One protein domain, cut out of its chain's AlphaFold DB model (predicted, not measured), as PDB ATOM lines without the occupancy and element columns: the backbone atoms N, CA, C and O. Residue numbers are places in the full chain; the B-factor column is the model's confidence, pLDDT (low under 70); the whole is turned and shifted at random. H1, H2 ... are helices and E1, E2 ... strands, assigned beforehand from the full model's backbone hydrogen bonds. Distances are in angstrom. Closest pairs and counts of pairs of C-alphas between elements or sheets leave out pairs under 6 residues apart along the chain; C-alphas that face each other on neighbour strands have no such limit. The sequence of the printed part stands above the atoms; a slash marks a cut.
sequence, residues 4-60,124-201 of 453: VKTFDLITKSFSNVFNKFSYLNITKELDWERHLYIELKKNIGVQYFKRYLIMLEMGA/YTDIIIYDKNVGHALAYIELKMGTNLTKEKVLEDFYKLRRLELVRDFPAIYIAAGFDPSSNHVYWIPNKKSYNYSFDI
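AT A GLANCE: This is residues 4 to 60 and 124 to 201 of the 453 residues of an uncharacterized protein of Ignavibacteria bacterium ADurb.Bin266 (UniProt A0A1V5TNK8). A twisted sheet of six strands is sandwiched between helices: H1 and H3 cover one face, and the long helix H4 packs on the other, running along the strands. The short H2 is off the sheet, near H3. The printed part has 135 residues, in the order H1 H2 H3 E1 E2 E3 H4 E4 E5 E6; the mixed sheet runs E1 E2 E3 E4 E5 E6, and the class is mixed, helices and strands. It is compact, with a radius of gyration of the C-alphas of 14.1 A and spans of 42 by 32 by 31 A.

HOW THE PARTS SIT: H1, residues 4 to 18, touches H3, residues 29 to 44, at a steep tilt of 49 degrees, opposite ways; their closest C-alphas, Ser 13 and Glu 39, are 5.1 A apart. H2, residues 21 to 24, meets H1 only through their link. The edge strand E1, residues 52 to 56, is antiparallel to E2, residues 127 to 131, with N 53 and O 130 at 2.8 A. E2 forms a hairpin with E3, residues 136 to 145, with N 129 and O 139 at 2.9 A. E3, H4, residues 151 to 168, and E4, residues 173 to 180, form a strand-helix-strand unit, two parallel neighbour strands with a helix between, its crossover right-handed; N 142 and O 175 are 2.8 A apart. E4, E5, residues 185 to 190, and E6, residues 197 to 200, form a meander, each strand the antiparallel neighbour of the one before, with N 178 and O 187 at 2.8 A and N 186 and O 199 at 2.9 A. The whole has three layers, helices on both faces of the sheet: H1, height 9.0 A, and H3, height 8.0 A, on the same face, H4, height 8.9 A, on the opposite face. The closest C-alphas of H4 and E4, Phe 158 and Ala 176, are 4.9 A apart; those of H3 and E3, Glu 29 and Met 145, 5.0 A. Each O i to N i+4 pair is within hydrogen-bond range in H1 and H3, and 13 of 14 in H4; H2 is too short for such a pair.

IN THESE COORDINATES: H1 begins at C-alpha 4, (173.706, 113.861, 239.839), and is 20.7 A long; H3 is 22.1 A. E3 is 27.7 A, H4 25.5 A, E4 23.0 A and E5 16.7 A. E6 ends at C-alpha 200, (187.558, 133.549, 234.684).

THE WHOLE: The C-alphas farthest apart, of Asn 133 and Ser 182, are 42.0 A apart. Residues 61 to 123 are not printed; C-alphas 60 and 124 are 8.5 A apart across this cut, between E1 and E2. Of the links that are printed whole, H3 to E1 and E5 to E6 are short and the others tight. Mean pLDDT of the printed part is 70.3, with 64 residues under 70, among them 19 to 31, 44 to 60 and 162 to 171.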
ATOM      1  N   VAL A   4     172.268 113.705 239.570       68.00
ATOM      2  CA  VAL A   4     173.706 113.861 239.839       68.00
ATOM      3  C   VAL A   4     174.542 113.522 238.599       68.00
ATOM      4  O   VAL A   4     175.269 114.371 238.111       68.00
ATOM      5  N   LYS A   5     174.343 112.343 237.998       75.06
ATOM      6  CA  LYS A   5     175.046 111.933 236.770       75.06
ATOM      7  C   LYS A   5     174.722 112.838 235.575       75.06
ATOM      8  O   LYS A   5     175.593 113.100 234.752       75.06
ATOM      9  N   THR A   6     173.479 113.322 235.469       73.62
ATOM     10  CA  THR A   6     173.099 114.299 234.432       73.62
ATOM     11  C   THR A   6     173.829 115.618 234.631       73.62
ATOM     12  O   THR A   6     174.327 116.192 233.668       73.62
ATOM     13  N   PHE A   7     173.921 116.079 235.876       77.62
ATOM     14  CA  PHE A   7     174.638 117.292 236.223       77.62
ATOM     15  C   PHE A   7     176.136 117.157 235.925       77.62
ATOM     16  O   PHE A   7     176.679 118.015 235.243       77.62
ATOM     17  N   ASP A   8     176.767 116.041 236.305       78.94
ATOM     18  CA  ASP A   8     178.188 115.772 236.039       78.94
ATOM     19  C   ASP A   8     178.517 115.788 234.539       78.94
ATOM     20  O   ASP A   8     179.536 116.339 234.120       78.94
ATOM     21  N   LEU A   9     177.642 115.209 233.709       79.62
ATOM     22  CA  LEU A   9     177.781 115.249 232.252       79.62
ATOM     23  C   LEU A   9     177.691 116.673 231.714       79.62
ATOM     24  O   LEU A   9     178.516 117.061 230.888       79.62
ATOM     25  N   ILE A  10     176.706 117.441 232.184       81.81
ATOM     26  CA  ILE A  10     176.530 118.835 231.787       81.81
ATOM     27  C   ILE A  10     177.769 119.642 232.195       81.81
ATOM     28  O   ILE A  10     178.380 120.278 231.340       81.81
ATOM     29  N   THR A  11     178.216 119.543 233.447       78.12
ATOM     30  CA  THR A  11     179.431 120.208 233.935       78.12
ATOM     31  C   THR A  11     180.646 119.840 233.091       78.12
ATOM     32  O   THR A  11     181.330 120.733 232.598       78.12
ATOM     33  N   LYS A  12     180.880 118.549 232.826       80.12
ATOM     34  CA  LYS A  12     181.998 118.099 231.988       80.12
ATOM     35  C   LYS A  12     181.935 118.675 230.572       80.12
ATOM     36  O   LYS A  12     182.957 119.116 230.050       80.12
ATOM     37  N   SER A  13     180.761 118.673 229.944       82.00
ATOM     38  CA  SER A  13     180.580 119.223 228.596       82.00
ATOM     39  C   SER A  13     180.826 120.717 228.549       82.00
ATOM     40  O   SER A  13     181.527 121.188 227.663       82.00
ATOM     41  N   PHE A  14     180.309 121.460 229.518       79.75
ATOM     42  CA  PHE A  14     180.536 122.890 229.574       79.75
ATOM     43  C   PHE A  14     181.987 123.238 229.892       79.75
ATOM     44  O   PHE A  14     182.541 124.088 229.212       79.75
ATOM     45  N   SER A  15     182.649 122.555 230.830       74.81
ATOM     46  CA  SER A  15     184.088 122.744 231.067       74.81
ATOM     47  C   SER A  15     184.905 122.471 229.799       74.81
ATOM     48  O   SER A  15     185.777 123.261 229.444       74.81
ATOM     49  N   ASN A  16     184.569 121.410 229.057       74.81
ATOM     50  CA  ASN A  16     185.159 121.119 227.749       74.81
ATOM     51  C   ASN A  16     184.838 122.161 226.675       74.81
ATOM     52  O   ASN A  16     185.455 122.113 225.625       74.81
ATOM     53  N   VAL A  17     183.853 123.027 226.853       74.19
ATOM     54  CA  VAL A  17     183.527 124.075 225.885       74.19
ATOM     55  C   VAL A  17     184.165 125.391 226.317       74.19
ATOM     56  O   VAL A  17     184.819 126.039 225.511       74.19
ATOM     57  N   PHE A  18     184.115 125.724 227.604       74.50
ATOM     58  CA  PHE A  18     184.747 126.908 228.183       74.50
ATOM     59  C   PHE A  18     186.265 126.918 228.030       74.50
ATOM     60  O   PHE A  18     186.813 127.895 227.531       74.50
ATOM     61  N   ASN A  19     186.938 125.796 228.312       67.25
ATOM     62  CA  ASN A  19     188.393 125.653 228.112       67.25
ATOM     63  C   ASN A  19     188.819 125.803 226.646       67.25
ATOM     64  O   ASN A  19     189.995 125.728 226.300       67.25
ATOM     65  N   LYS A  20     187.832 125.913 225.766       67.31
ATOM     66  CA  LYS A  20     187.964 125.831 224.338       67.31
ATOM     67  C   LYS A  20     187.490 127.108 223.628       67.31
ATOM     68  O   LYS A  20     187.668 127.241 222.423       67.31
ATOM     69  N   PHE A  21     186.953 128.076 224.372       66.81
ATOM     70  CA  PHE A  21     186.409 129.330 223.845       66.81
ATOM     71  C   PHE A  21     187.428 130.176 223.086       66.81
ATOM     72  O   PHE A  21     187.103 130.693 222.015       66.81
ATOM     73  N   SER A  22     188.662 130.261 223.586       55.53
ATOM     74  CA  SER A  22     189.730 131.041 222.959       55.53
ATOM     75  C   SER A  22     190.159 130.486 221.598       55.53
ATOM     76  O   SER A  22     190.485 131.264 220.706       55.53
ATOM     77  N   TYR A  23     190.101 129.164 221.388       55.19
ATOM     78  CA  TYR A  23     190.497 128.557 220.113       55.19
ATOM     79  C   TYR A  23     189.314 128.292 219.164       55.19
ATOM     80  O   TYR A  23     189.501 128.298 217.950       55.19
ATOM     81  N   LEU A  24     188.096 128.077 219.684       51.94
ATOM     82  CA  LEU A  24     186.885 127.873 218.867       51.94
ATOM     83  C   LEU A  24     186.345 129.177 218.268       51.94
ATOM     84  O   LEU A  24     185.412 129.147 217.465       51.94
ATOM     85  N   ASN A  25     186.927 130.323 218.645       53.56
ATOM     86  CA  ASN A  25     186.545 131.645 218.156       53.56
ATOM     87  C   ASN A  25     185.019 131.860 218.287       53.56
ATOM     88  O   ASN A  25     184.330 132.308 217.359       53.56
ATOM     89  N   ILE A  26     184.483 131.446 219.441       61.69
ATOM     90  CA  ILE A  26     183.069 131.572 219.798       61.69
ATOM     91  C   ILE A  26     182.814 133.053 220.029       61.69
ATOM     92  O   ILE A  26     183.374 133.653 220.940       61.69
ATOM     93  N   THR A  27     182.013 133.659 219.153       60.19
ATOM     94  CA  THR A  27     181.780 135.117 219.141       60.19
ATOM     95  C   THR A  27     180.312 135.483 219.321       60.19
ATOM     96  O   THR A  27     179.988 136.659 219.479       60.19
ATOM     97  N   LYS A  28     179.418 134.488 219.288       63.97
ATOM     98  CA  LYS A  28     177.968 134.647 219.424       63.97
ATOM     99  C   LYS A  28     177.387 133.460 220.193       63.97
ATOM    100  O   LYS A  28     177.905 132.350 220.113       63.97
ATOM    101  N   GLU A  29     176.272 133.694 220.877       65.31
ATOM    102  CA  GLU A  29     175.557 132.707 221.704       65.31
ATOM    103  C   GLU A  29     175.231 131.406 220.954       65.31
ATOM    104  O   GLU A  29     175.387 130.316 221.495       65.31
ATOM    105  N   LEU A  30     174.890 131.516 219.670       59.28
ATOM    106  CA  LEU A  30     174.586 130.379 218.804       59.28
ATOM    107  C   LEU A  30     175.795 129.454 218.570       59.28
ATOM    108  O   LEU A  30     175.642 128.237 218.489       59.28
ATOM    109  N   ASP A  31     177.007 130.009 218.474       58.94
ATOM    110  CA  ASP A  31     178.228 129.198 218.369       58.94
ATOM    111  C   ASP A  31     178.444 128.409 219.667       58.94
ATOM    112  O   ASP A  31     178.773 127.222 219.642       58.94
ATOM    113  N   TRP A  32     178.201 129.055 220.809       72.56
ATOM    114  CA  TRP A  32     178.307 128.423 222.117       72.56
ATOM    115  C   TRP A  32     177.303 127.274 222.283       72.56
ATOM    116  O   TRP A  32     177.705 126.170 222.658       72.56
ATOM    117  N   GLU A  33     176.033 127.496 221.941       67.69
ATOM    118  CA  GLU A  33     174.974 126.479 221.979       67.69
ATOM    119  C   GLU A  33     175.362 125.216 221.193       67.69
ATOM    120  O   GLU A  33     175.202 124.093 221.676       67.69
ATOM    121  N   ARG A  34     175.965 125.394 220.013       62.00
ATOM    122  CA  ARG A  34     176.387 124.299 219.126       62.00
ATOM    123  C   ARG A  34     177.556 123.500 219.666       62.00
ATOM    124  O   ARG A  34     177.489 122.272 219.711       62.00
ATOM    125  N   HIS A  35     178.626 124.167 220.088       69.69
ATOM    126  CA  HIS A  35     179.774 123.458 220.654       69.69
ATOM    127  C   HIS A  35     179.381 122.716 221.932       69.69
ATOM    128  O   HIS A  35     179.822 121.588 222.165       69.69
ATOM    129  N   LEU A  36     178.476 123.303 222.716       73.81
ATOM    130  CA  LEU A  36     177.903 122.656 223.881       73.81
ATOM    131  C   LEU A  36     177.042 121.448 223.523       73.81
ATOM    132  O   LEU A  36     177.201 120.399 224.144       73.81
ATOM    133  N   TYR A  37     176.197 121.549 222.502       70.62
ATOM    134  CA  TYR A  37     175.451 120.412 221.974       70.62
ATOM    135  C   TYR A  37     176.376 119.258 221.570       70.62
ATOM    136  O   TYR A  37     176.161 118.117 221.979       70.62
ATOM    137  N   ILE A  38     177.441 119.551 220.822       65.00
ATOM    138  CA  ILE A  38     178.402 118.553 220.336       65.00
ATOM    139  C   ILE A  38     179.139 117.880 221.502       65.00
ATOM    140  O   ILE A  38     179.259 116.651 221.533       65.00
ATOM    141  N   GLU A  39     179.597 118.648 222.493       75.06
ATOM    142  CA  GLU A  39     180.281 118.100 223.671       75.06
ATOM    143  C   GLU A  39     179.322 117.346 224.607       75.06
ATOM    144  O   GLU A  39     179.679 116.285 225.121       75.06
ATOM    145  N   LEU A  40     178.080 117.808 224.802       73.00
ATOM    146  CA  LEU A  40     177.013 117.038 225.469       73.00
ATOM    147  C   LEU A  40     176.787 115.713 224.754       73.00
ATOM    148  O   LEU A  40     176.763 114.658 225.390       73.00
ATOM    149  N   LYS A  41     176.712 115.742 223.425       66.56
ATOM    150  CA  LYS A  41     176.500 114.543 222.629       66.56
ATOM    151  C   LYS A  41     177.657 113.546 222.792       66.56
ATOM    152  O   LYS A  41     177.464 112.347 223.002       66.56
ATOM    153  N   LYS A  42     178.887 114.051 222.748       69.25
ATOM    154  CA  LYS A  42     180.101 113.256 222.948       69.25
ATOM    155  C   LYS A  42     180.155 112.622 224.340       69.25
ATOM    156  O   LYS A  42     180.464 111.437 224.439       69.25
ATOM    157  N   ASN A  43     179.846 113.382 225.391       72.94
ATOM    158  CA  ASN A  43     179.923 112.903 226.772       72.94
ATOM    159  C   ASN A  43     178.774 111.954 227.149       72.94
ATOM    160  O   ASN A  43     179.006 111.026 227.920       72.94
ATOM    161  N   ILE A  44     177.571 112.129 226.585       68.56
ATOM    162  CA  ILE A  44     176.472 111.160 226.736       68.56
ATOM    163  C   ILE A  44     176.825 109.834 226.044       68.56
ATOM    164  O   ILE A  44     176.567 108.763 226.591       68.56
ATOM    165  N   GLY A  45     177.469 109.894 224.877       57.16
ATOM    166  CA  GLY A  45     177.934 108.722 224.141       57.16
ATOM    167  C   GLY A  45     176.839 108.026 223.323       57.16
ATOM    168  O   GLY A  45     175.656 108.038 223.658       57.16
ATOM    169  N   VAL A  46     177.253 107.381 222.224       52.09
ATOM    170  CA  VAL A  46     176.350 106.879 221.167       52.09
ATOM    171  C   VAL A  46     175.298 105.888 221.689       52.09
ATOM    172  O   VAL A  46     174.133 105.939 221.302       52.09
ATOM    173  N   GLN A  47     175.688 105.024 222.627       45.50
ATOM    174  CA  GLN A  47     174.820 104.001 223.221       45.50
ATOM    175  C   GLN A  47     173.655 104.567 224.053       45.50
ATOM    176  O   GLN A  47     172.635 103.900 224.213       45.50
ATOM    177  N   TYR A  48     173.770 105.805 224.545       52.59
ATOM    178  CA  TYR A  48     172.771 106.434 225.405       52.59
ATOM    179  C   TYR A  48     171.765 107.325 224.642       52.59
ATOM    180  O   TYR A  48     170.724 107.646 225.215       52.59
ATOM    181  N   PHE A  49     171.958 107.624 223.343       48.34
ATOM    182  CA  PHE A  49     170.945 108.320 222.504       48.34
ATOM    183  C   PHE A  49     169.701 107.492 222.198       48.34
ATOM    184  O   PHE A  49     168.636 108.030 221.881       48.34
ATOM    185  N   LYS A  50     169.795 106.166 222.343       53.72
ATOM    186  CA  LYS A  50     168.604 105.311 222.324       53.72
ATOM    187  C   LYS A  50     167.615 105.723 223.417       53.72
ATOM    188  O   LYS A  50     166.414 105.607 223.212       53.72
ATOM    189  N   ARG A  51     168.118 106.265 224.534       56.69
ATOM    190  CA  ARG A  51     167.336 106.677 225.702       56.69
ATOM    191  C   ARG A  51     167.173 108.193 225.840       56.69
ATOM    192  O   ARG A  51     166.084 108.633 226.186       56.69
ATOM    193  N   TYR A  52     168.210 108.990 225.583       59.66
ATOM    194  CA  TYR A  52     168.170 110.443 225.790       59.66
ATOM    195  C   TYR A  52     168.164 111.226 224.477       59.66
ATOM    196  O   TYR A  52     168.821 110.848 223.510       59.66
ATOM    197  N   LEU A  53     167.451 112.348 224.471       57.03
ATOM    198  CA  LEU A  53     167.438 113.347 223.411       57.03
ATOM    199  C   LEU A  53     168.098 114.618 223.908       57.03
ATOM    200  O   LEU A  53     167.735 115.102 224.973       57.03
ATOM    201  N   ILE A  54     169.025 115.171 223.135       59.91
ATOM    202  CA  ILE A  54     169.449 116.558 223.308       59.91
ATOM    203  C   ILE A  54     168.734 117.348 222.218       59.91
ATOM    204  O   ILE A  54     168.873 117.034 221.037       59.91
ATOM    205  N   MET A  55     167.939 118.329 222.612       56.66
ATOM    206  CA  MET A  55     167.195 119.197 221.710       56.66
ATOM    207  C   MET A  55     167.739 120.609 221.858       56.66
ATOM    208  O   MET A  55     167.931 121.066 222.981       56.66
ATOM    209  N   LEU A  56     167.953 121.283 220.736       54.75
ATOM    210  CA  LEU A  56     168.143 122.726 220.697       54.75
ATOM    211  C   LEU A  56     166.758 123.346 220.496       54.75
ATOM    212  O   LEU A  56     166.133 123.138 219.455       54.75
ATOM    213  N   GLU A  57     166.218 123.998 221.521       51.47
ATOM    214  CA  GLU A  57     164.885 124.618 221.480       51.47
ATOM    215  C   GLU A  57     164.958 126.069 220.944       51.47
ATOM    216  O   GLU A  57     163.945 126.627 220.510       51.47
ATOM    217  N   MET A  58     166.167 126.638 220.829       45.22
ATOM    218  CA  MET A  58     166.435 128.055 220.538       45.22
ATOM    219  C   MET A  58     166.801 128.450 219.111       45.22
ATOM    220  O   MET A  58     167.273 129.558 218.875       45.22
ATOM    221  N   GLY A  59     166.416 127.654 218.119       34.56
ATOM    222  CA  GLY A  59     166.263 128.213 216.772       34.56
ATOM    223  C   GLY A  59     165.084 129.197 216.654       34.56
ATOM    224  O   GLY A  59     165.017 129.955 215.691       34.56
ATOM    225  N   ALA A  60     164.123 129.195 217.599       29.97
ATOM    226  CA  ALA A  60     162.789 129.721 217.295       29.97
ATOM    227  C   ALA A  60     162.224 130.881 218.146       29.97
ATOM    228  O   ALA A  60     161.357 131.564 217.605       29.97
ATOM    229  N   TYR A 124     160.610 129.153 226.468       56.91
ATOM    230  CA  TYR A 124     161.639 128.539 225.630       56.91
ATOM    231  C   TYR A 124     162.970 128.531 226.374       56.91
ATOM    232  O   TYR A 124     163.216 129.429 227.183       56.91
ATOM    233  N   THR A 125     163.774 127.513 226.106       61.66
ATOM    234  CA  THR A 125     165.118 127.293 226.640       61.66
ATOM    235  C   THR A 125     166.064 126.987 225.486       61.66
ATOM    236  O   THR A 125     165.598 126.628 224.407       61.66
ATOM    237  N   ASP A 126     167.375 127.152 225.655       67.69
ATOM    238  CA  ASP A 126     168.316 126.841 224.577       67.69
ATOM    239  C   ASP A 126     168.473 125.356 224.342       67.69
ATOM    240  O   ASP A 126     168.270 124.870 223.235       67.69
ATOM    241  N   ILE A 127     168.787 124.615 225.401       68.50
ATOM    242  CA  ILE A 127     169.061 123.187 225.297       68.50
ATOM    243  C   ILE A 127     168.169 122.422 226.263       68.50
ATOM    244  O   ILE A 127     168.147 122.691 227.465       68.50
ATOM    245  N   ILE A 128     167.489 121.401 225.750       71.38
ATOM    246  CA  ILE A 128     166.741 120.433 226.547       71.38
ATOM    247  C   ILE A 128     167.427 119.076 226.461       71.38
ATOM    248  O   ILE A 128     167.693 118.572 225.374       71.38
ATOM    249  N   ILE A 129     167.631 118.428 227.605       73.44
ATOM    250  CA  ILE A 129     167.972 117.003 227.662       73.44
ATOM    251  C   ILE A 129     166.719 116.246 228.086       73.44
ATOM    252  O   ILE A 129     166.197 116.501 229.164       73.44
ATOM    253  N   TYR A 130     166.227 115.318 227.271       67.50
ATOM    254  CA  TYR A 130     164.967 114.602 227.470       67.50
ATOM    255  C   TYR A 130     165.175 113.090 227.556       67.50
ATOM    256  O   TYR A 130     165.875 112.520 226.728       67.50
ATOM    257  N   ASP A 131     164.587 112.423 228.555       67.88
ATOM    258  CA  ASP A 131     164.635 110.957 228.691       67.88
ATOM    259  C   ASP A 131     163.372 110.345 228.079       67.88
ATOM    260  O   ASP A 131     162.276 110.473 228.631       67.88
ATOM    261  N   LYS A 132     163.528 109.642 226.951       57.72
ATOM    262  CA  LYS A 132     162.428 108.976 226.235       57.72
ATOM    263  C   LYS A 132     161.711 107.948 227.099       57.72
ATOM    264  O   LYS A 132     160.512 107.756 226.935       57.72
ATOM    265  N   ASN A 133     162.426 107.297 228.016       64.00
ATOM    266  CA  ASN A 133     161.860 106.217 228.818       64.00
ATOM    267  C   ASN A 133     161.004 106.746 229.969       64.00
ATOM    268  O   ASN A 133     160.088 106.063 230.411       64.00
ATOM    269  N   VAL A 134     161.321 107.941 230.470       63.88
ATOM    270  CA  VAL A 134     160.603 108.558 231.597       63.88
ATOM    271  C   VAL A 134     159.604 109.616 231.113       63.88
ATOM    272  O   VAL A 134     158.793 110.116 231.890       63.88
ATOM    273  N   GLY A 135     159.633 109.955 229.823       59.91
ATOM    274  CA  GLY A 135     158.640 110.813 229.184       59.91
ATOM    275  C   GLY A 135     158.758 112.298 229.539       59.91
ATOM    276  O   GLY A 135     157.830 113.058 229.260       59.91
ATOM    277  N   HIS A 136     159.874 112.740 230.128       64.00
ATOM    278  CA  HIS A 136     160.083 114.139 230.509       64.00
ATOM    279  C   HIS A 136     161.542 114.600 230.366       64.00
ATOM    280  O   HIS A 136     162.473 113.812 230.183       64.00
ATOM    281  N   ALA A 137     161.730 115.920 230.436       71.25
ATOM    282  CA  ALA A 137     163.039 116.554 230.371       71.25
ATOM    283  C   ALA A 137     163.834 116.349 231.667       71.25
ATOM    284  O   ALA A 137     163.333 116.622 232.752       71.25
ATOM    285  N   LEU A 138     165.087 115.927 231.539       75.31
ATOM    286  CA  LEU A 138     166.066 115.846 232.618       75.31
ATOM    287  C   LEU A 138     166.798 117.166 232.854       75.31
ATOM    288  O   LEU A 138     167.260 117.404 233.969       75.31
ATOM    289  N   ALA A 139     166.937 118.001 231.821       81.25
ATOM    290  CA  ALA A 139     167.559 119.310 231.942       81.25
ATOM    291  C   ALA A 139     166.973 120.335 230.966       81.25
ATOM    292  O   ALA A 139     166.576 119.975 229.859       81.25
ATOM    293  N   TYR A 140     166.981 121.593 231.394       82.69
ATOM    294  CA  TYR A 140     166.671 122.798 230.638       82.69
ATOM    295  C   TYR A 140     167.812 123.795 230.843       82.69
ATOM    296  O   TYR A 140     168.177 124.099 231.982       82.69
ATOM    297  N   ILE A 141     168.387 124.285 229.756       83.38
ATOM    298  CA  ILE A 141     169.588 125.114 229.779       83.38
ATOM    299  C   ILE A 141     169.301 126.389 228.996       83.38
ATOM    300  O   ILE A 141     168.856 126.311 227.859       83.38
ATOM    301  N   GLU A 142     169.577 127.533 229.606       86.06
ATOM    302  CA  GLU A 142     169.541 128.858 228.996       86.06
ATOM    303  C   GLU A 142     170.977 129.399 228.932       86.06
ATOM    304  O   GLU A 142     171.721 129.336 229.910       86.06
ATOM    305  N   LEU A 143     171.380 129.915 227.785       83.06
ATOM    306  CA  LEU A 143     172.690 130.459 227.471       83.06
ATOM    307  C   LEU A 143     172.556 131.962 227.231       83.06
ATOM    308  O   LEU A 143     171.544 132.428 226.707       83.06
ATOM    309  N   LYS A 144     173.578 132.724 227.621       85.62
ATOM    310  CA  LYS A 144     173.638 134.167 227.394       85.62
ATOM    311  C   LYS A 144     175.035 134.645 227.033       85.62
ATOM    312  O   LYS A 144     175.935 134.553 227.860       85.62
ATOM    313  N   MET A 145     175.236 135.226 225.858       81.06
ATOM    314  CA  MET A 145     176.541 135.786 225.486       81.06
ATOM    315  C   MET A 145     176.470 137.287 225.202       81.06
ATOM    316  O   MET A 145     175.581 137.750 224.492       81.06
ATOM    317  N   GLY A 146     177.422 138.063 225.724       78.88
ATOM    318  CA  GLY A 146     177.512 139.493 225.418       78.88
ATOM    319  C   GLY A 146     178.683 140.188 226.103       78.88
ATOM    320  O   GLY A 146     179.186 139.703 227.107       78.88
ATOM    321  N   THR A 147     179.114 141.327 225.565       79.44
ATOM    322  CA  THR A 147     180.136 142.168 226.207       79.44
ATOM    323  C   THR A 147     179.559 142.881 227.430       79.44
ATOM    324  O   THR A 147     178.382 143.260 227.437       79.44
ATOM    325  N   ASN A 148     180.375 143.069 228.472       81.25
ATOM    326  CA  ASN A 148     179.936 143.611 229.765       81.25
ATOM    327  C   ASN A 148     178.728 142.839 230.320       81.25
ATOM    328  O   ASN A 148     177.715 143.411 230.760       81.25
ATOM    329  N   LEU A 149     178.791 141.514 230.199       84.31
ATOM    330  CA  LEU A 149     177.768 140.646 230.740       84.31
ATOM    331  C   LEU A 149     177.947 140.586 232.250       84.31
ATOM    332  O   LEU A 149     179.021 140.280 232.763       84.31
ATOM    333  N   THR A 150     176.869 140.871 232.971       85.94
ATOM    334  CA  THR A 150     176.873 140.840 234.429       85.94
ATOM    335  C   THR A 150     176.116 139.624 234.937       85.94
ATOM    336  O   THR A 150     175.241 139.072 234.255       85.94
ATOM    337  N   LYS A 151     176.415 139.229 236.173       84.44
ATOM    338  CA  LYS A 151     175.723 138.133 236.850       84.44
ATOM    339  C   LYS A 151     174.214 138.366 236.919       84.44
ATOM    340  O   LYS A 151     173.448 137.418 236.774       84.44
ATOM    341  N   GLU A 152     173.776 139.613 237.086       82.62
ATOM    342  CA  GLU A 152     172.361 139.999 237.159       82.62
ATOM    343  C   GLU A 152     171.625 139.674 235.854       82.62
ATOM    344  O   GLU A 152     170.536 139.105 235.891       82.62
ATOM    345  N   LYS A 153     172.245 139.939 234.696       78.69
ATOM    346  CA  LYS A 153     171.657 139.626 233.381       78.69
ATOM    347  C   LYS A 153     171.470 138.125 233.158       78.69
ATOM    348  O   LYS A 153     170.537 137.731 232.461       78.69
ATOM    349  N   VAL A 154     172.357 137.299 233.710       81.88
ATOM    350  CA  VAL A 154     172.254 135.827 233.667       81.88
ATOM    351  C   VAL A 154     171.233 135.333 234.695       81.88
ATOM    352  O   VAL A 154     170.495 134.380 234.456       81.88
ATOM    353  N   LEU A 155     171.127 136.024 235.830       77.62
ATOM    354  CA  LEU A 155     170.142 135.742 236.866       77.62
ATOM    355  C   LEU A 155     168.702 136.000 236.381       77.62
ATOM    356  O   LEU A 155     167.801 135.239 236.725       77.62
ATOM    357  N   GLU A 156     168.472 137.007 235.535       73.12
ATOM    358  CA  GLU A 156     167.178 137.222 234.862       73.12
ATOM    359  C   GLU A 156     166.737 136.008 234.031       73.12
ATOM    360  O   GLU A 156     165.567 135.610 234.062       73.12
ATOM    361  N   ASP A 157     167.683 135.405 233.315       78.69
ATOM    362  CA  ASP A 157     167.482 134.217 232.489       78.69
ATOM    363  C   ASP A 157     167.255 132.971 233.357       78.69
ATOM    364  O   ASP A 157     166.306 132.213 233.141       78.69
ATOM    365  N   PHE A 158     167.990 132.847 234.464       80.75
ATOM    366  CA  PHE A 158     167.707 131.843 235.485       80.75
ATOM    367  C   PHE A 158     166.289 131.976 236.064       80.75
ATOM    368  O   PHE A 158     165.577 130.982 236.230       80.75
ATOM    369  N   TYR A 159     165.811 133.196 236.321       74.69
ATOM    370  CA  TYR A 159     164.439 133.413 236.784       74.69
ATOM    371  C   TYR A 159     163.385 133.100 235.711       74.69
ATOM    372  O   TYR A 159     162.251 132.746 236.052       74.69
ATOM    373  N   LYS A 160     163.704 133.186 234.411       68.88
ATOM    374  CA  LYS A 160     162.835 132.634 233.349       68.88
ATOM    375  C   LYS A 160     162.739 131.113 233.471       68.88
ATOM    376  O   LYS A 160     161.624 130.593 233.489       68.88
ATOM    377  N   LEU A 161     163.863 130.422 233.652       72.56
ATOM    378  CA  LEU A 161     163.895 128.968 233.833       72.56
ATOM    379  C   LEU A 161     163.161 128.504 235.098       72.56
ATOM    380  O   LEU A 161     162.375 127.562 235.041       72.56
ATOM    381  N   ARG A 162     163.316 129.206 236.227       67.31
ATOM    382  CA  ARG A 162     162.553 128.923 237.460       67.31
ATOM    383  C   ARG A 162     161.041 129.063 237.261       67.31
ATOM    384  O   ARG A 162     160.273 128.309 237.851       67.31
ATOM    385  N   ARG A 163     160.589 129.995 236.411       58.84
ATOM    386  CA  ARG A 163     159.165 130.108 236.034       58.84
ATOM    387  C   ARG A 163     158.700 128.932 235.175       58.84
ATOM    388  O   ARG A 163     157.533 128.560 235.257       58.84
ATOM    389  N   LEU A 164     159.590 128.332 234.386       62.94
ATOM    390  CA  LEU A 164     159.296 127.108 233.645       62.94
ATOM    391  C   LEU A 164     159.180 125.892 234.573       62.94
ATOM    392  O   LEU A 164     158.258 125.098 234.400       62.94
ATOM    393  N   GLU A 165     160.071 125.773 235.557       67.44
ATOM    394  CA  GLU A 165     160.048 124.727 236.591       67.44
ATOM    395  C   GLU A 165     158.710 124.685 237.330       67.44
ATOM    396  O   GLU A 165     158.066 123.642 237.366       67.44
ATOM    397  N   LEU A 166     158.230 125.838 237.803       55.41
ATOM    398  CA  LEU A 166     156.956 125.945 238.522       55.41
ATOM    399  C   LEU A 166     155.727 125.577 237.674       55.41
ATOM    400  O   LEU A 166     154.715 125.152 238.217       55.41
ATOM    401  N   VAL A 167     155.788 125.778 236.353       52.44
ATOM    402  CA  VAL A 167     154.665 125.490 235.439       52.44
ATOM    403  C   VAL A 167     154.680 124.045 234.955       52.44
ATOM    404  O   VAL A 167     153.624 123.489 234.658       52.44
ATOM    405  N   ARG A 168     155.868 123.452 234.796       55.78
ATOM    406  CA  ARG A 168     156.013 122.091 234.271       55.78
ATOM    407  C   ARG A 168     156.057 121.022 235.367       55.78
ATOM    408  O   ARG A 168     155.719 119.892 235.048       55.78
ATOM    409  N   ASP A 169     156.445 121.370 236.597       57.25
ATOM    410  CA  ASP A 169     156.474 120.488 237.779       57.25
ATOM    411  C   ASP A 169     157.174 119.132 237.544       57.25
ATOM    412  O   ASP A 169     156.749 118.080 238.013       57.25
ATOM    413  N   PHE A 170     158.265 119.143 236.770       67.50
ATOM    414  CA  PHE A 170     159.099 117.960 236.549       67.50
ATOM    415  C   PHE A 170     160.424 118.090 237.306       67.50
ATOM    416  O   PHE A 170     161.004 119.180 237.336       67.50
ATOM    417  N   PRO A 171     160.967 116.986 237.852       69.88
ATOM    418  CA  PRO A 171     162.262 116.977 238.524       69.88
ATOM    419  C   PRO A 171     163.412 117.070 237.502       69.88
ATOM    420  O   PRO A 171     164.121 116.095 237.246       69.88
ATOM    421  N   ALA A 172     163.624 118.262 236.941       77.88
ATOM    422  CA  ALA A 172     164.676 118.564 235.975       77.88
ATOM    423  C   ALA A 172     165.776 119.468 236.562       77.88
ATOM    424  O   ALA A 172     165.619 120.129 237.592       77.88
ATOM    425  N   ILE A 173     166.918 119.493 235.884       84.00
ATOM    426  CA  ILE A 173     168.007 120.439 236.132       84.00
ATOM    427  C   ILE A 173     167.733 121.701 235.316       84.00
ATOM    428  O   ILE A 173     167.526 121.613 234.113       84.00
ATOM    429  N   TYR A 174     167.763 122.872 235.944       84.81
ATOM    430  CA  TYR A 174     167.595 124.151 235.249       84.81
ATOM    431  C   TYR A 174     168.881 124.951 235.392       84.81
ATOM    432  O   TYR A 174     169.290 125.207 236.524       84.81
ATOM    433  N   ILE A 175     169.528 125.309 234.283       88.94
ATOM    434  CA  ILE A 175     170.823 126.007 234.276       88.94
ATOM    435  C   ILE A 175     170.724 127.246 233.401       88.94
ATOM    436  O   ILE A 175     170.450 127.117 232.218       88.94
ATOM    437  N   ALA A 176     171.005 128.422 233.957       88.75
ATOM    438  CA  ALA A 176     171.364 129.586 233.156       88.75
ATOM    439  C   ALA A 176     172.883 129.751 233.177       88.75
ATOM    440  O   ALA A 176     173.483 129.808 234.253       88.75
ATOM    441  N   ALA A 177     173.500 129.834 232.007       88.75
ATOM    442  CA  ALA A 177     174.918 130.098 231.863       88.75
ATOM    443  C   ALA A 177     175.126 131.380 231.058       88.75
ATOM    444  O   ALA A 177     174.449 131.607 230.059       88.75
ATOM    445  N   GLY A 178     176.089 132.204 231.465       88.69
ATOM    446  CA  GLY A 178     176.500 133.390 230.726       88.69
ATOM    447  C   GLY A 178     177.986 133.396 230.400       88.69
ATOM    448  O   GLY A 178     178.775 132.937 231.219       88.69
ATOM    449  N   PHE A 179     178.364 133.945 229.247       86.12
ATOM    450  CA  PHE A 179     179.756 134.191 228.877       86.12
ATOM    451  C   PHE A 179     179.967 135.639 228.436       86.12
ATOM    452  O   PHE A 179     179.284 136.134 227.535       86.12
ATOM    453  N   ASP A 180     180.941 136.293 229.063       83.94
ATOM    454  CA  ASP A 180     181.447 137.593 228.651       83.94
ATOM    455  C   ASP A 180     182.774 137.433 227.891       83.94
ATOM    456  O   ASP A 180     183.806 137.171 228.511       83.94
ATOM    457  N   PRO A 181     182.794 137.628 226.561       73.56
ATOM    458  CA  PRO A 181     184.022 137.547 225.780       73.56
ATOM    459  C   PRO A 181     184.985 138.714 226.038       73.56
ATOM    460  O   PRO A 181     186.153 138.610 225.681       73.56
ATOM    461  N   SER A 182     184.532 139.832 226.619       74.62
ATOM    462  CA  SER A 182     185.401 140.991 226.889       74.62
ATOM    463  C   SER A 182     186.248 140.813 228.147       74.62
ATOM    464  O   SER A 182     187.383 141.278 228.196       74.62
ATOM    465  N   SER A 183     185.709 140.109 229.141       78.50
ATOM    466  CA  SER A 183     186.397 139.786 230.393       78.50
ATOM    467  C   SER A 183     186.833 138.320 230.480       78.50
ATOM    468  O   SER A 183     187.471 137.937 231.452       78.50
ATOM    469  N   ASN A 184     186.508 137.500 229.471       75.00
ATOM    470  CA  ASN A 184     186.656 136.043 229.494       75.00
ATOM    471  C   ASN A 184     186.002 135.391 230.724       75.00
ATOM    472  O   ASN A 184     186.484 134.385 231.244       75.00
ATOM    473  N   HIS A 185     184.884 135.952 231.182       83.69
ATOM    474  CA  HIS A 185     184.226 135.526 232.409       83.69
ATOM    475  C   HIS A 185     182.995 134.669 232.128       83.69
ATOM    476  O   HIS A 185     182.179 134.988 231.259       83.69
ATOM    477  N   VAL A 186     182.816 133.600 232.902       85.12
ATOM    478  CA  VAL A 186     181.655 132.710 232.817       85.12
ATOM    479  C   VAL A 186     180.843 132.754 234.106       85.12
ATOM    480  O   VAL A 186     181.362 132.550 235.204       85.12
ATOM    481  N   TYR A 187     179.529 132.919 233.959       87.62
ATOM    482  CA  TYR A 187     178.549 132.790 235.035       87.62
ATOM    483  C   TYR A 187     177.775 131.481 234.886       87.62
ATOM    484  O   TYR A 187     177.271 131.184 233.806       87.62
ATOM    485  N   TRP A 188     177.615 130.722 235.972       87.56
ATOM    486  CA  TRP A 188     176.863 129.468 235.983       87.56
ATOM    487  C   TRP A 188     175.864 129.419 237.135       87.56
ATOM    488  O   TRP A 188     176.246 129.357 238.305       87.56
ATOM    489  N   ILE A 189     174.569 129.399 236.817       88.19
ATOM    490  CA  ILE A 189     173.496 129.449 237.812       88.19
ATOM    491  C   ILE A 189     172.534 128.267 237.611       88.19
ATOM    492  O   ILE A 189     171.637 128.333 236.769       88.19
ATOM    493  N   PRO A 190     172.688 127.180 238.388       88.00
ATOM    494  CA  PRO A 190     171.780 126.044 238.381       88.00
ATOM    495  C   PRO A 190     170.688 126.173 239.458       88.00
ATOM    496  O   PRO A 190     170.845 126.891 240.447       88.00
ATOM    497  N   ASN A 191     169.598 125.405 239.338       82.06
ATOM    498  CA  ASN A 191     168.553 125.333 240.372       82.06
ATOM    499  C   ASN A 191     169.025 124.718 241.698       82.06
ATOM    500  O   ASN A 191     168.446 125.005 242.748       82.06
ATOM    501  N   LYS A 192     170.113 123.939 241.688       77.31
ATOM    502  CA  LYS A 192     170.785 123.448 242.901       77.31
ATOM    503  C   LYS A 192     171.872 124.426 243.358       77.31
ATOM    504  O   LYS A 192     172.979 124.419 242.830       77.31
ATOM    505  N   LYS A 193     171.572 125.229 244.388       65.81
ATOM    506  CA  LYS A 193     172.454 126.298 244.909       65.81
ATOM    507  C   LYS A 193     173.887 125.860 245.239       65.81
ATOM    508  O   LYS A 193     174.794 126.670 245.099       65.81
ATOM    509  N   SER A 194     174.094 124.607 245.649       66.50
ATOM    510  CA  SER A 194     175.412 124.051 245.989       66.50
ATOM    511  C   SER A 194     176.402 124.002 244.819       66.50
ATOM    512  O   SER A 194     177.585 123.793 245.050       66.50
ATOM    513  N   TYR A 195     175.935 124.186 243.582       65.75
ATOM    514  CA  TYR A 195     176.752 124.124 242.367       65.75
ATOM    515  C   TYR A 195     176.757 125.446 241.585       65.75
ATOM    516  O   TYR A 195     176.997 125.452 240.382       65.75
ATOM    517  N   ASN A 196     176.428 126.564 242.238       69.56
ATOM    518  CA  ASN A 196     176.546 127.897 241.646       69.56
ATOM    519  C   ASN A 196     178.012 128.343 241.686       69.56
ATOM    520  O   ASN A 196     178.617 128.346 242.759       69.56
ATOM    521  N   TYR A 197     178.573 128.723 240.541       72.50
ATOM    522  CA  TYR A 197     179.939 129.227 240.454       72.50
ATOM    523  C   TYR A 197     180.084 130.265 239.337       72.50
ATOM    524  O   TYR A 197     179.286 130.350 238.404       72.50
ATOM    525  N   SER A 198     181.120 131.085 239.460       74.75
ATOM    526  CA  SER A 198     181.544 132.078 238.474       74.75
ATOM    527  C   SER A 198     183.064 132.052 238.415       74.75
ATOM    528  O   SER A 198     183.697 131.974 239.469       74.75
ATOM    529  N   PHE A 199     183.639 132.064 237.219       74.94
ATOM    530  CA  PHE A 199     185.079 131.890 237.041       74.94
ATOM    531  C   PHE A 199     185.576 132.584 235.777       74.94
ATOM    532  O   PHE A 199     184.858 132.673 234.779       74.94
ATOM    533  N   ASP A 200     186.824 133.041 235.836       71.06
ATOM    534  CA  ASP A 200     187.558 133.549 234.684       71.06
ATOM    535  C   ASP A 200     188.167 132.382 233.902       71.06
ATOM    536  O   ASP A 200     188.736 131.448 234.479       71.06
ATOM    537  N   ILE A 201     188.064 132.433 232.576       65.12
ATOM    538  CA  ILE A 201     188.790 131.530 231.686       65.12
ATOM    539  C   ILE A 201     190.229 132.056 231.607       65.12
ATOM    540  O   ILE A 201     190.560 132.873 230.751       65.12
TER     541      ILE A 201